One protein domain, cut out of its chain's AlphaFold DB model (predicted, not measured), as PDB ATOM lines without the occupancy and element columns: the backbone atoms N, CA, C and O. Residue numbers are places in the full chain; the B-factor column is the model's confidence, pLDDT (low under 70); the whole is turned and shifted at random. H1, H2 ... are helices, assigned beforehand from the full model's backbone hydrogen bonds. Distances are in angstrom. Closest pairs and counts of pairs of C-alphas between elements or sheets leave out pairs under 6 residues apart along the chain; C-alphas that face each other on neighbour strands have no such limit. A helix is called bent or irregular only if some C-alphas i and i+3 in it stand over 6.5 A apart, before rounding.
ATOM      1  N   ALA A 458     134.371 111.460 181.554       80.31
ATOM      2  CA  ALA A 458     134.088 112.713 182.239       80.31
ATOM      3  C   ALA A 458     134.052 113.904 181.275       80.31
ATOM      4  O   ALA A 458     134.937 114.101 180.445       80.31
ATOM      5  N   GLU A 459     133.064 114.778 181.457       79.88
ATOM      6  CA  GLU A 459     132.865 115.964 180.625       79.88
ATOM      7  C   GLU A 459     134.068 116.933 180.637       79.88
ATOM      8  O   GLU A 459     134.381 117.569 179.628       79.88
ATOM      9  N   THR A 460     134.760 117.053 181.773       82.19
ATOM     10  CA  THR A 460     135.966 117.886 181.892       82.19
ATOM     11  C   THR A 460     137.124 117.332 181.074       82.19
ATOM     12  O   THR A 460     137.830 118.102 180.431       82.19
ATOM     13  N   ASP A 461     137.274 116.009 181.058       85.69
ATOM     14  CA  ASP A 461     138.356 115.331 180.349       85.69
ATOM     15  C   ASP A 461     138.095 115.384 178.822       85.69
ATOM     16  O   ASP A 461     139.028 115.567 178.039       85.69
ATOM     17  N   LEU A 462     136.818 115.386 178.394       87.38
ATOM     18  CA  LEU A 462     136.418 115.705 177.012       87.38
ATOM     19  C   LEU A 462     136.843 117.121 176.600       87.38
ATOM     20  O   LEU A 462     137.358 117.312 175.502       87.38
ATOM     21  N   ASN A 463     136.637 118.123 177.462       86.38
ATOM     22  CA  ASN A 463     137.024 119.504 177.153       86.38
ATOM     23  C   ASN A 463     138.534 119.624 176.918       86.38
ATOM     24  O   ASN A 463     138.960 120.305 175.985       86.38
ATOM     25  N   ASP A 464     139.339 118.971 177.757       86.25
ATOM     26  CA  ASP A 464     140.796 118.985 177.632       86.25
ATOM     27  C   ASP A 464     141.250 118.301 176.339       86.25
ATOM     28  O   ASP A 464     142.130 118.816 175.644       86.25
ATOM     29  N   TRP A 465     140.594 117.204 175.955       91.69
ATOM     30  CA  TRP A 465     140.851 116.539 174.682       91.69
ATOM     31  C   TRP A 465     140.472 117.393 173.467       91.69
ATOM     32  O   TRP A 465     141.289 117.547 172.557       91.69
ATOM     33  N   ILE A 466     139.290 118.016 173.469       91.75
ATOM     34  CA  ILE A 466     138.864 118.947 172.409       91.75
ATOM     35  C   ILE A 466     139.877 120.088 172.263       91.75
ATOM     36  O   ILE A 466     140.294 120.412 171.150       91.75
ATOM     37  N   ASN A 467     140.299 120.686 173.378       88.25
ATOM     38  CA  ASN A 467     141.279 121.769 173.364       88.25
ATOM     39  C   ASN A 467     142.621 121.320 172.772       88.25
ATOM     40  O   ASN A 467     143.224 122.077 172.012       88.25
ATOM     41  N   ASP A 468     143.085 120.108 173.089       90.25
ATOM     42  CA  ASP A 468     144.318 119.553 172.524       90.25
ATOM     43  C   ASP A 468     144.199 119.307 171.009       90.25
ATOM     44  O   ASP A 468     145.049 119.770 170.246       90.25
ATOM     45  N   LEU A 469     143.104 118.685 170.548       90.75
ATOM     46  CA  LEU A 469     142.842 118.458 169.119       90.75
ATOM     47  C   LEU A 469     142.834 119.766 168.323       90.75
ATOM     48  O   LEU A 469     143.517 119.886 167.304       90.75
ATOM     49  N   ILE A 470     142.091 120.764 168.805       90.94
ATOM     50  CA  ILE A 470     141.980 122.062 168.138       90.94
ATOM     51  C   ILE A 470     143.326 122.792 168.148       90.94
ATOM     52  O   ILE A 470     143.747 123.326 167.120       90.94
ATOM     53  N   LYS A 471     144.054 122.787 169.268       87.31
ATOM     54  CA  LYS A 471     145.376 123.423 169.369       87.31
ATOM     55  C   LYS A 471     146.395 122.833 168.395       87.31
ATOM     56  O   LYS A 471     147.230 123.577 167.886       87.31
ATOM     57  N   ASN A 472     146.302 121.537 168.118       86.19
ATOM     58  CA  ASN A 472     147.228 120.815 167.248       86.19
ATOM     59  C   ASN A 472     146.858 120.878 165.749       86.19
ATOM     60  O   ASN A 472     147.555 120.276 164.932       86.19
ATOM     61  N   MET A 473     145.810 121.617 165.359       87.06
ATOM     62  CA  MET A 473     145.473 121.837 163.944       87.06
ATOM     63  C   MET A 473     146.594 122.575 163.194       87.06
ATOM     64  O   MET A 473     147.141 123.567 163.678       87.06
ATOM     65  N   ILE A 474     146.906 122.124 161.973       80.88
ATOM     66  CA  ILE A 474     147.978 122.688 161.137       80.88
ATOM     67  C   ILE A 474     147.379 123.294 159.868       80.88
ATOM     68  O   ILE A 474     146.888 122.587 158.986       80.88
ATOM     69  N   PHE A 475     147.483 124.613 159.716       73.75
ATOM     70  CA  PHE A 475     146.911 125.322 158.570       73.75
ATOM     71  C   PHE A 475     147.847 125.368 157.360       73.75
ATOM     72  O   PHE A 475     148.483 126.382 157.083       73.75
ATOM     73  N   ALA A 476     147.874 124.286 156.582       65.19
ATOM     74  CA  ALA A 476     148.209 124.383 155.161       65.19
ATOM     75  C   ALA A 476     146.985 124.940 154.406       65.19
ATOM     76  O   ALA A 476     145.851 124.569 154.714       65.19
ATOM     77  N   SER A 477     147.191 125.839 153.440       55.88
ATOM     78  CA  SER A 477     146.188 126.800 152.943       55.88
ATOM     79  C   SER A 477     144.859 126.238 152.402       55.88
ATOM     80  O   SER A 477     143.941 127.027 152.216       55.88
ATOM     81  N   ASN A 478     144.698 124.919 152.219       60.69
ATOM     82  CA  ASN A 478     143.484 124.307 151.655       60.69
ATOM     83  C   ASN A 478     142.817 123.193 152.499       60.69
ATOM     84  O   ASN A 478     141.795 122.679 152.063       60.69
ATOM     85  N   ASN A 479     143.336 122.810 153.676       78.12
ATOM     86  CA  ASN A 479     142.843 121.626 154.424       78.12
ATOM     87  C   ASN A 479     142.191 121.973 155.788       78.12
ATOM     88  O   ASN A 479     142.039 121.129 156.662       78.12
ATOM     89  N   LYS A 480     141.813 123.236 156.029       86.56
ATOM     90  CA  LYS A 480     141.326 123.658 157.361       86.56
ATOM     91  C   LYS A 480     139.977 123.030 157.734       86.56
ATOM     92  O   LYS A 480     139.831 122.470 158.814       86.56
ATOM     93  N   ILE A 481     139.003 123.112 156.823       89.12
ATOM     94  CA  ILE A 481     137.642 122.589 157.035       89.12
ATOM     95  C   ILE A 481     137.627 121.062 157.068       89.12
ATOM     96  O   ILE A 481     136.881 120.479 157.845       89.12
ATOM     97  N   GLU A 482     138.466 120.405 156.270       88.56
ATOM     98  CA  GLU A 482     138.588 118.945 156.275       88.56
ATOM     99  C   GLU A 482     139.245 118.445 157.575       88.56
ATOM    100  O   GLU A 482     138.702 117.542 158.207       88.56
ATOM    101  N   GLN A 483     140.307 119.095 158.071       88.88
ATOM    102  CA  GLN A 483     140.834 118.803 159.413       88.88
ATOM    103  C   GLN A 483     139.785 119.012 160.514       88.88
ATOM    104  O   GLN A 483     139.666 118.175 161.408       88.88
ATOM    105  N   PHE A 484     139.003 120.095 160.441       91.06
ATOM    106  CA  PHE A 484     137.922 120.347 161.396       91.06
ATOM    107  C   PHE A 484     136.834 119.271 161.327       91.06
ATOM    108  O   PHE A 484     136.413 118.752 162.356       91.06
ATOM    109  N   SER A 485     136.438 118.871 160.116       90.69
ATOM    110  CA  SER A 485     135.489 117.779 159.884       90.69
ATOM    111  C   SER A 485     135.975 116.467 160.498       90.69
ATOM    112  O   SER A 485     135.186 115.778 161.137       90.69
ATOM    113  N   ASN A 486     137.258 116.129 160.338       90.19
ATOM    114  CA  ASN A 486     137.830 114.901 160.894       90.19
ATOM    115  C   ASN A 486     137.799 114.907 162.430       90.19
ATOM    116  O   ASN A 486     137.427 113.905 163.036       90.19
ATOM    117  N   ILE A 487     138.112 116.048 163.057       91.38
ATOM    118  CA  ILE A 487     137.998 116.221 164.513       91.38
ATOM    119  C   ILE A 487     136.544 116.053 164.967       91.38
ATOM    120  O   ILE A 487     136.278 115.300 165.902       91.38
ATOM    121  N   CYS A 488     135.591 116.701 164.291       91.00
ATOM    122  CA  CYS A 488     134.176 116.578 164.635       91.00
ATOM    123  C   CYS A 488     133.666 115.139 164.496       91.00
ATOM    124  O   CYS A 488     132.938 114.694 165.374       91.00
ATOM    125  N   GLN A 489     134.069 114.403 163.456       89.19
ATOM    126  CA  GLN A 489     133.688 112.996 163.269       89.19
ATOM    127  C   GLN A 489     134.262 112.086 164.361       89.19
ATOM    128  O   GLN A 489     133.546 111.228 164.877       89.19
ATOM    129  N   GLN A 490     135.530 112.282 164.737       88.50
ATOM    130  CA  GLN A 490     136.161 111.525 165.823       88.50
ATOM    131  C   GLN A 490     135.446 111.773 167.159       88.50
ATOM    132  O   GLN A 490     135.177 110.833 167.906       88.50
ATOM    133  N   LEU A 491     135.097 113.031 167.447       89.94
ATOM    134  CA  LEU A 491     134.375 113.401 168.663       89.94
ATOM    135  C   LEU A 491     132.927 112.903 168.653       89.94
ATOM    136  O   LEU A 491     132.465 112.424 169.680       89.94
ATOM    137  N   GLU A 492     132.230 112.965 167.517       87.31
ATOM    138  CA  GLU A 492     130.843 112.499 167.373       87.31
ATOM    139  C   GLU A 492     130.711 111.013 167.709       87.31
ATOM    140  O   GLU A 492     129.841 110.629 168.487       87.31
ATOM    141  N   GLN A 493     131.609 110.177 167.178       82.19
ATOM    142  CA  GLN A 493     131.581 108.729 167.405       82.19
ATOM    143  C   GLN A 493     131.714 108.357 168.885       82.19
ATOM    144  O   GLN A 493     131.071 107.412 169.335       82.19
ATOM    145  N   ILE A 494     132.539 109.092 169.632       80.75
ATOM    146  CA  ILE A 494     132.863 108.763 171.022       80.75
ATOM    147  C   ILE A 494     131.926 109.501 171.986       80.75
ATOM    148  O   ILE A 494     131.356 108.880 172.876       80.75
ATOM    149  N   ALA A 495     131.701 110.805 171.815       79.94
ATOM    150  CA  ALA A 495     130.883 111.604 172.729       79.94
ATOM    151  C   ALA A 495     129.397 111.212 172.713       79.94
ATOM    152  O   ALA A 495     128.752 111.279 173.761       79.94
ATOM    153  N   ASN A 496     128.870 110.736 171.574       76.50
ATOM    154  CA  ASN A 496     127.493 110.236 171.490       76.50
ATOM    155  C   ASN A 496     127.265 108.999 172.373       76.50
ATOM    156  O   ASN A 496     126.154 108.807 172.860       76.50
ATOM    157  N   GLN A 497     128.298 108.187 172.639       73.94
ATOM    158  CA  GLN A 497     128.190 107.053 173.570       73.94
ATOM    159  C   GLN A 497     127.939 107.509 175.017       73.94
ATOM    160  O   GLN A 497     127.343 106.774 175.800       73.94
ATOM    161  N   PHE A 498     128.377 108.724 175.363       72.44
ATOM    162  CA  PHE A 498     128.266 109.307 176.702       72.44
ATOM    163  C   PHE A 498     127.163 110.374 176.814       72.44
ATOM    164  O   PHE A 498     127.037 110.988 177.870       72.44
ATOM    165  N   ASP A 499     126.382 110.608 175.750       77.00
ATOM    166  CA  ASP A 499     125.360 111.669 175.667       77.00
ATOM    167  C   ASP A 499     125.912 113.075 176.002       77.00
ATOM    168  O   ASP A 499     125.273 113.903 176.655       77.00
ATOM    169  N   LEU A 500     127.157 113.353 175.586       81.12
ATOM    170  CA  LEU A 500     127.835 114.624 175.853       81.12
ATOM    171  C   LEU A 500     127.791 115.562 174.641       81.12
ATOM    172  O   LEU A 500     128.133 115.194 173.518       81.12
ATOM    173  N   ALA A 501     127.451 116.831 174.888       83.44
ATOM    174  CA  ALA A 501     127.397 117.877 173.867       83.44
ATOM    175  C   ALA A 501     128.805 118.301 173.400       83.44
ATOM    176  O   ALA A 501     129.384 119.249 173.932       83.44
ATOM    177  N   TYR A 502     129.366 117.610 172.407       88.31
ATOM    178  CA  TYR A 502     130.714 117.897 171.901       88.31
ATOM    179  C   TYR A 502     130.762 119.118 170.967       88.31
ATOM    180  O   TYR A 502     131.681 119.925 171.078       88.31
ATOM    181  N   MET A 503     129.778 119.298 170.073       91.25
ATOM    182  CA  MET A 503     129.876 120.291 168.991       91.25
ATOM    183  C   MET A 503     130.003 121.746 169.487       91.25
ATOM    184  O   MET A 503     130.949 122.415 169.060       91.25
ATOM    185  N   PRO A 504     129.166 122.246 170.424       88.69
ATOM    186  CA  PRO A 504     129.316 123.615 170.930       88.69
ATOM    187  C   PRO A 504     130.686 123.857 171.576       88.69
ATOM    188  O   PRO A 504     131.292 124.910 171.406       88.69
ATOM    189  N   LYS A 505     131.232 122.849 172.263       88.06
ATOM    190  CA  LYS A 505     132.556 122.926 172.897       88.06
ATOM    191  C   LYS A 505     133.680 122.963 171.880       88.06
ATOM    192  O   LYS A 505     134.635 123.716 172.055       88.06
ATOM    193  N   THR A 506     133.552 122.188 170.808       91.25
ATOM    194  CA  THR A 506     134.492 122.197 169.688       91.25
ATOM    195  C   THR A 506     134.498 123.555 168.991       91.25
ATOM    196  O   THR A 506     135.571 124.105 168.751       91.25
ATOM    197  N   ILE A 507     133.325 124.147 168.741       90.75
ATOM    198  CA  ILE A 507     133.199 125.502 168.177       90.75
ATOM    199  C   ILE A 507     133.785 126.547 169.124       90.75
ATOM    200  O   ILE A 507     134.564 127.401 168.699       90.75
ATOM    201  N   GLN A 508     133.498 126.447 170.422       86.56
ATOM    202  CA  GLN A 508     134.076 127.339 171.416       86.56
ATOM    203  C   GLN A 508     135.608 127.247 171.431       86.56
ATOM    204  O   GLN A 508     136.277 128.278 171.401       86.56
ATOM    205  N   ALA A 509     136.180 126.041 171.447       87.44
ATOM    206  CA  ALA A 509     137.626 125.835 171.401       87.44
ATOM    207  C   ALA A 509     138.239 126.372 170.096       87.44
ATOM    208  O   ALA A 509     139.308 126.994 170.130       87.44
ATOM    209  N   LEU A 510     137.544 126.198 168.966       89.62
ATOM    210  CA  LEU A 510     137.936 126.735 167.663       89.62
ATOM    211  C   LEU A 510     138.005 128.263 167.689       89.62
ATOM    212  O   LEU A 510     139.033 128.827 167.325       89.62
ATOM    213  N   ILE A 511     136.964 128.933 168.185       85.62
ATOM    214  CA  ILE A 511     136.926 130.394 168.349       85.62
ATOM    215  C   ILE A 511     138.030 130.858 169.310       85.62
ATOM    216  O   ILE A 511     138.648 131.896 169.107       85.62
ATOM    217  N   ASN A 512     138.333 130.098 170.363       81.00
ATOM    218  CA  ASN A 512     139.346 130.503 171.345       81.00
ATOM    219  C   ASN A 512     140.767 130.438 170.786       81.00
ATOM    220  O   ASN A 512     141.628 131.223 171.188       81.00
ATOM    221  N   THR A 513     141.009 129.486 169.889       82.81
ATOM    222  CA  THR A 513     142.359 129.135 169.443       82.81
ATOM    223  C   THR A 513     142.659 129.684 168.049       82.81
ATOM    224  O   THR A 513     143.748 130.204 167.821       82.81
ATOM    225  N   HIS A 514     141.680 129.629 167.141       84.50
ATOM    226  CA  HIS A 514     141.844 129.817 165.695       84.50
ATOM    227  C   HIS A 514     140.754 130.696 165.064       84.50
ATOM    228  O   HIS A 514     140.310 130.438 163.945       84.50
ATOM    229  N   LEU A 515     140.356 131.766 165.755       81.94
ATOM    230  CA  LEU A 515     139.345 132.716 165.282       81.94
ATOM    231  C   LEU A 515     139.674 133.324 163.905       81.94
ATOM    232  O   LEU A 515     138.962 133.083 162.935       81.94
ATOM    233  N   GLU A 516     140.779 134.061 163.776       77.94
ATOM    234  CA  GLU A 516     141.151 134.713 162.507       77.94
ATOM    235  C   GLU A 516     141.308 133.716 161.333       77.94
ATOM    236  O   GLU A 516     140.739 133.966 160.269       77.94
ATOM    237  N   PRO A 517     142.001 132.560 161.479       81.50
ATOM    238  CA  PRO A 517     142.161 131.597 160.389       81.50
ATOM    239  C   PRO A 517     140.873 131.047 159.770       81.50
ATOM    240  O   PRO A 517     140.942 130.642 158.608       81.50
ATOM    241  N   PHE A 518     139.766 130.971 160.516       81.81
ATOM    242  CA  PHE A 518     138.491 130.410 160.043       81.81
ATOM    243  C   PHE A 518     137.424 131.470 159.768       81.81
ATOM    244  O   PHE A 518     136.617 131.294 158.863       81.81
ATOM    245  N   PHE A 519     137.415 132.568 160.523       83.31
ATOM    246  CA  PHE A 519     136.321 133.541 160.490       83.31
ATOM    247  C   PHE A 519     136.634 134.776 159.634       83.31
ATOM    248  O   PHE A 519     135.767 135.617 159.434       83.31
ATOM    249  N   ALA A 520     137.839 134.867 159.061       77.62
ATOM    250  CA  ALA A 520     138.176 135.904 158.083       77.62
ATOM    251  C   ALA A 520     137.603 135.642 156.671       77.62
ATOM    252  O   ALA A 520     137.665 136.522 155.817       77.62
ATOM    253  N   ASN A 521     137.084 134.439 156.391       82.12
ATOM    254  CA  ASN A 521     136.592 134.045 155.068       82.12
ATOM    255  C   ASN A 521     135.216 133.372 155.158       82.12
ATOM    256  O   ASN A 521     135.072 132.316 155.776       82.12
ATOM    257  N   PHE A 522     134.220 133.918 154.454       85.50
ATOM    258  CA  PHE A 522     132.860 133.369 154.428       85.50
ATOM    259  C   PHE A 522     132.792 131.926 153.930       85.50
ATOM    260  O   PHE A 522     131.958 131.165 154.409       85.50
ATOM    261  N   LYS A 523     133.696 131.499 153.037       86.12
ATOM    262  CA  LYS A 523     133.733 130.107 152.562       86.12
ATOM    263  C   LYS A 523     134.015 129.116 153.694       86.12
ATOM    264  O   LYS A 523     133.431 128.031 153.707       86.12
ATOM    265  N   ASP A 524     134.902 129.480 154.616       88.25
ATOM    266  CA  ASP A 524     135.285 128.628 155.741       88.25
ATOM    267  C   ASP A 524     134.159 128.600 156.789       88.25
ATOM    268  O   ASP A 524     133.773 127.522 157.244       88.25
ATOM    269  N   ILE A 525     133.524 129.745 157.058       89.62
ATOM    270  CA  ILE A 525     132.323 129.838 157.909       89.62
ATOM    271  C   ILE A 525     131.181 128.977 157.346       89.62
ATOM    272  O   ILE A 525     130.638 128.136 158.060       89.62
ATOM    273  N   SER A 526     130.866 129.089 156.048       89.00
ATOM    274  CA  SER A 526     129.878 128.217 155.395       89.00
ATOM    275  C   SER A 526     130.258 126.736 155.490       89.00
ATOM    276  O   SER A 526     129.381 125.874 155.541       89.00
ATOM    277  N   GLY A 527     131.556 126.419 155.478       89.56
ATOM    278  CA  GLY A 527     132.060 125.063 155.690       89.56
ATOM    279  C   GLY A 527     131.737 124.541 157.091       89.56
ATOM    280  O   GLY A 527     131.216 123.436 157.210       89.56
ATOM    281  N   ILE A 528     131.982 125.351 158.125       92.06
ATOM    282  CA  ILE A 528     131.660 125.028 159.522       92.06
ATOM    283  C   ILE A 528     130.147 124.847 159.706       92.06
ATOM    284  O   ILE A 528     129.723 123.824 160.240       92.06
ATOM    285  N   LEU A 529     129.326 125.777 159.206       91.94
ATOM    286  CA  LEU A 529     127.862 125.698 159.327       91.94
ATOM    287  C   LEU A 529     127.297 124.441 158.651       91.94
ATOM    288  O   LEU A 529     126.458 123.749 159.218       91.94
ATOM    289  N   LYS A 530     127.830 124.057 157.483       91.06
ATOM    290  CA  LYS A 530     127.455 122.795 156.820       91.06
ATOM    291  C   LYS A 530     127.818 121.552 157.631       91.06
ATOM    292  O   LYS A 530     127.139 120.537 157.486       91.06
ATOM    293  N   LEU A 531     128.892 121.591 158.418       92.38
ATOM    294  CA  LEU A 531     129.263 120.486 159.306       92.38
ATOM    295  C   LEU A 531     128.321 120.413 160.508       92.38
ATOM    296  O   LEU A 531     127.851 119.324 160.823       92.38
ATOM    297  N   ILE A 532     127.991 121.556 161.116       92.19
ATOM    298  CA  ILE A 532     127.009 121.648 162.208       92.19
ATOM    299  C   ILE A 532     125.648 121.121 161.745       92.19
ATOM    300  O   ILE A 532     125.017 120.338 162.450       92.19
ATOM    301  N   GLU A 533     125.217 121.490 160.537       90.12
ATOM    302  CA  GLU A 533     123.906 121.091 160.034       90.12
ATOM    303  C   GLU A 533     123.806 119.585 159.753       90.12
ATOM    304  O   GLU A 533     122.757 118.980 159.982       90.12
ATOM    305  N   LYS A 534     124.910 118.966 159.314       89.12
ATOM    306  CA  LYS A 534     125.000 117.521 159.044       89.12
ATOM    307  C   LYS A 534     125.225 116.660 160.286       89.12
ATOM    308  O   LYS A 534     124.977 115.459 160.209       89.12
ATOM    309  N   ALA A 535     125.734 117.235 161.374       87.50
ATOM    310  CA  ALA A 535     126.023 116.499 162.597       87.50
ATOM    311  C   ALA A 535     124.732 115.986 163.254       87.50
ATOM    312  O   ALA A 535     123.706 116.676 163.249       87.50
ATOM    313  N   GLN A 536     124.776 114.790 163.849       86.56
ATOM    314  CA  GLN A 536     123.637 114.208 164.565       86.56
ATOM    315  C   GLN A 536     123.505 114.785 165.980       86.56
ATOM    316  O   GLN A 536     123.573 114.074 166.978       86.56
ATOM    317  N   ILE A 537     123.308 116.099 166.061       86.38
ATOM    318  CA  ILE A 537     123.161 116.851 167.310       86.38
ATOM    319  C   ILE A 537     121.765 117.467 167.430       86.38
ATOM    320  O   ILE A 537     121.057 117.664 166.439       86.38
ATOM    321  N   SER A 538     121.353 117.779 168.660       83.88
ATOM    322  CA  SER A 538     120.038 118.380 168.913       83.88
ATOM    323  C   SER A 538     119.903 119.785 168.294       83.88
ATOM    324  O   SER A 538     120.904 120.497 168.165       83.88
ATOM    325  N   PRO A 539     118.673 120.241 167.974       83.88
ATOM    326  CA  PRO A 539     118.435 121.602 167.483       83.88
ATOM    327  C   PRO A 539     118.987 122.693 168.411       83.88
ATOM    328  O   PRO A 539     119.544 123.676 167.933       83.88
ATOM    329  N   ASN A 540     118.915 122.487 169.731       80.69
ATOM    330  CA  ASN A 540     119.455 123.430 170.713       80.69
ATOM    331  C   ASN A 540     120.983 123.532 170.604       80.69
ATOM    332  O   ASN A 540     121.533 124.627 170.618       80.69
ATOM    333  N   GLN A 541     121.688 122.408 170.423       83.69
ATOM    334  CA  GLN A 541     123.139 122.448 170.212       83.69
ATOM    335  C   GLN A 541     123.510 123.186 168.918       83.69
ATOM    336  O   GLN A 541     124.509 123.905 168.902       83.69
ATOM    337  N   LYS A 542     122.711 123.053 167.849       88.00
ATOM    338  CA  LYS A 542     122.914 123.818 166.607       88.00
ATOM    339  C   LYS A 542     122.756 125.322 166.842       88.00
ATOM    340  O   LYS A 542     123.658 126.077 166.484       88.00
ATOM    341  N   ALA A 543     121.681 125.736 167.514       84.12
ATOM    342  CA  ALA A 543     121.439 127.137 167.865       84.12
ATOM    343  C   ALA A 543     122.575 127.719 168.726       84.12
ATOM    344  O   ALA A 543     123.055 128.818 168.463       84.12
ATOM    345  N   GLN A 544     123.086 126.952 169.692       82.44
ATOM    346  CA  GLN A 544     124.238 127.357 170.508       82.44
ATOM    347  C   GLN A 544     125.508 127.554 169.679       82.44
ATOM    348  O   GLN A 544     126.238 128.520 169.894       82.44
ATOM    349  N   CYS A 545     125.771 126.665 168.716       88.88
ATOM    350  CA  CYS A 545     126.904 126.832 167.809       88.88
ATOM    351  C   CYS A 545     126.758 128.105 166.969       88.88
ATOM    352  O   CYS A 545     127.738 128.837 166.823       88.88
ATOM    353  N   TRP A 546     125.554 128.387 166.453       89.88
ATOM    354  CA  TRP A 546     125.281 129.621 165.717       89.88
ATOM    355  C   TRP A 546     125.509 130.856 166.585       89.88
ATOM    356  O   TRP A 546     126.285 131.712 166.184       89.88
ATOM    357  N   ASN A 547     124.951 130.919 167.795       84.69
ATOM    358  CA  ASN A 547     125.124 132.073 168.686       84.69
ATOM    359  C   ASN A 547     126.612 132.356 168.985       84.69
ATOM    360  O   ASN A 547     127.049 133.508 168.976       84.69
ATOM    361  N   MET A 548     127.422 131.308 169.191       85.25
ATOM    362  CA  MET A 548     128.874 131.449 169.374       85.25
ATOM    363  C   MET A 548     129.573 131.975 168.113       85.25
ATOM    364  O   MET A 548     130.452 132.835 168.205       85.25
ATOM    365  N   ILE A 549     129.199 131.456 166.940       88.94
ATOM    366  CA  ILE A 549     129.721 131.896 165.640       88.94
ATOM    367  C   ILE A 549     129.325 133.350 165.376       88.94
ATOM    368  O   ILE A 549     130.187 134.156 165.039       88.94
ATOM    369  N   GLU A 550     128.059 133.701 165.576       88.38
ATOM    370  CA  GLU A 550     127.518 135.043 165.391       88.38
ATOM    371  C   GLU A 550     128.260 136.066 166.256       88.38
ATOM    372  O   GLU A 550     128.754 137.066 165.732       88.38
ATOM    373  N   GLY A 551     128.412 135.794 167.557       83.31
ATOM    374  CA  GLY A 551     129.149 136.679 168.461       83.31
ATOM    375  C   GLY A 551     130.612 136.864 168.036       83.31
ATOM    376  O   GLY A 551     131.155 137.969 168.102       83.31
ATOM    377  N   ALA A 552     131.248 135.807 167.528       83.94
ATOM    378  CA  ALA A 552     132.610 135.868 167.006       83.94
ATOM    379  C   ALA A 552     132.715 136.692 165.705       83.94
ATOM    380  O   ALA A 552     133.668 137.460 165.543       83.94
ATOM    381  N   LEU A 553     131.733 136.575 164.803       87.38
ATOM    382  CA  LEU A 553     131.643 137.370 163.572       87.38
ATOM    383  C   LEU A 553     131.432 138.853 163.874       87.38
ATOM    384  O   LEU A 553     132.117 139.696 163.297       87.38
ATOM    385  N   HIS A 554     130.541 139.168 164.812       85.62
ATOM    386  CA  HIS A 554     130.313 140.536 165.263       85.62
ATOM    387  C   HIS A 554     131.586 141.160 165.851       85.62
ATOM    388  O   HIS A 554     131.958 142.279 165.491       85.62
ATOM    389  N   ALA A 555     132.316 140.420 166.691       78.50
ATOM    390  CA  ALA A 555     133.569 140.903 167.264       78.50
ATOM    391  C   ALA A 555     134.643 141.189 166.194       78.50
ATOM    392  O   ALA A 555     135.340 142.204 166.285       78.50
ATOM    393  N   LEU A 556     134.750 140.349 165.155       81.00
ATOM    394  CA  LEU A 556     135.620 140.607 163.997       81.00
ATOM    395  C   LEU A 556     135.172 141.839 163.197       81.00
ATOM    396  O   LEU A 556     136.011 142.642 162.774       81.00
ATOM    397  N   ALA A 557     133.862 142.004 162.998       83.62
ATOM    398  CA  ALA A 557     133.304 143.148 162.286       83.62
ATOM    399  C   ALA A 557     133.600 144.463 163.017       83.62
ATOM    400  O   ALA A 557     133.988 145.450 162.389       83.62
ATOM    401  N   ILE A 558     133.509 144.465 164.350       79.12
ATOM    402  CA  ILE A 558     133.945 145.589 165.182       79.12
ATOM    403  C   ILE A 558     135.440 145.849 164.991       79.12
ATOM    404  O   ILE A 558     135.817 146.977 164.676       79.12
ATOM    405  N   GLN A 559     136.294 144.835 165.154       76.69
ATOM    406  CA  GLN A 559     137.752 144.996 165.103       76.69
ATOM    407  C   GLN A 559     138.213 145.627 163.782       76.69
ATOM    408  O   GLN A 559     138.945 146.615 163.758       76.69
ATOM    409  N   THR A 560     137.752 145.075 162.663       77.19
ATOM    410  CA  THR A 560     138.126 145.553 161.324       77.19
ATOM    411  C   THR A 560     137.611 146.964 161.035       77.19
ATOM    412  O   THR A 560     138.230 147.697 160.265       77.19
ATOM    413  N   SER A 561     136.522 147.369 161.687       79.25
ATOM    414  CA  SER A 561     135.864 148.661 161.483       79.25
ATOM    415  C   SER A 561     136.294 149.748 162.479       79.25
ATOM    416  O   SER A 561     135.873 150.895 162.340       79.25
ATOM    417  N   THR A 562     137.134 149.416 163.468       71.00
ATOM    418  CA  THR A 562     137.559 150.322 164.559       71.00
ATOM    419  C   THR A 562     139.048 150.648 164.599       71.00
ATOM    420  O   THR A 562     139.474 151.424 165.450       71.00
TER     421      THR A 562
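Overview. This is residues 458 to 562 of the 1016 residues of an uncharacterized protein of Euryarchaeota archaeon (UniProt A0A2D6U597). Five helices lie lengthwise in an up-and-down bundle, each running against the one before it in the chain, with H3 as the core and H1, H2, H4 and H5 packed round it. The ring round H3 is open between H1 and H5, and H5 is the longest helix. The printed part has 105 residues with five named helices, H1 to H5 in chain order, and no named strand; the class is all helix. The whole is compact, with a radius of gyration of the C-alphas of 13.4 A and spans of 44 by 30 by 24 A.

Arrangement. H5, residues 539 to 562, touches H3, residues 502 to 519, at a shallow tilt of 20 degrees, the same way; the closest C-alphas are those of Pro 504 and Cys 545, 5.1 A apart. H3 is the hub and touches four helices. It is irregular, with C-alphas 513 and 516 9.0 A apart, and has a kink of 88 degrees near residue 513. H4, residues 522 to 534, forms a hairpin with H3, opposite ways at 10 degrees, with Phe 518 and Asp 524 closest by C-alphas at 5.7 A. H4 and H5 form another hairpin, touching through residues 529 to 533 and 542 to 546 alone; the closest C-alphas, of Ile 532 and Lys 542, are 6.4 A apart. H2, residues 480 to 498, forms a hairpin with H3, the closest C-alphas being those of Ala 495 and Tyr 502 at 6.3 A. With its residues 480 to 485 alone H2 touches H4, where the C-alphas of Ile 481 and Gly 527 are closest at 6.3 A. H1, residues 459 to 471, touches H3 the same way at a shallow tilt of 23 degrees, with the C-alphas of Asn 467 and Ala 509 closest at 5.8 A. H1 and H2 are close but not clearly touching, with their closest C-alphas, of Leu 469 and Ile 487, 7.0 A apart. H5 is apart from H1 and H2, and H1 is apart from H4. Every O i to N i+4 pair is within hydrogen-bond range in H1, H4 and H5, against 12 of 15 in H2 and 10 of 14 in H3.

Along the chain. From first to last C-alpha, H5 is 34.6 A long, H2 27.4 A, H3 20.2 A, H1 18.4 A and H4 18.3 A. H5 ends with C-alpha 562 at (137.559, 150.322, 164.559). H1 begins with C-alpha 459 at (132.865, 115.964, 180.625). H2 has a kink of 29 degrees near residue 492.

Size, cuts and confidence. The two C-alphas farthest apart are those of Gln 497 and Thr 562, at 45.2 A. The printed part has no cut. The links from H2 to H3, H3 to H4 and H4 to H5 are tight, and that from H1 to H2 is short. The mean pLDDT of the printed part is 84.6; residues 476 to 478, between H1 and H2, are under 70.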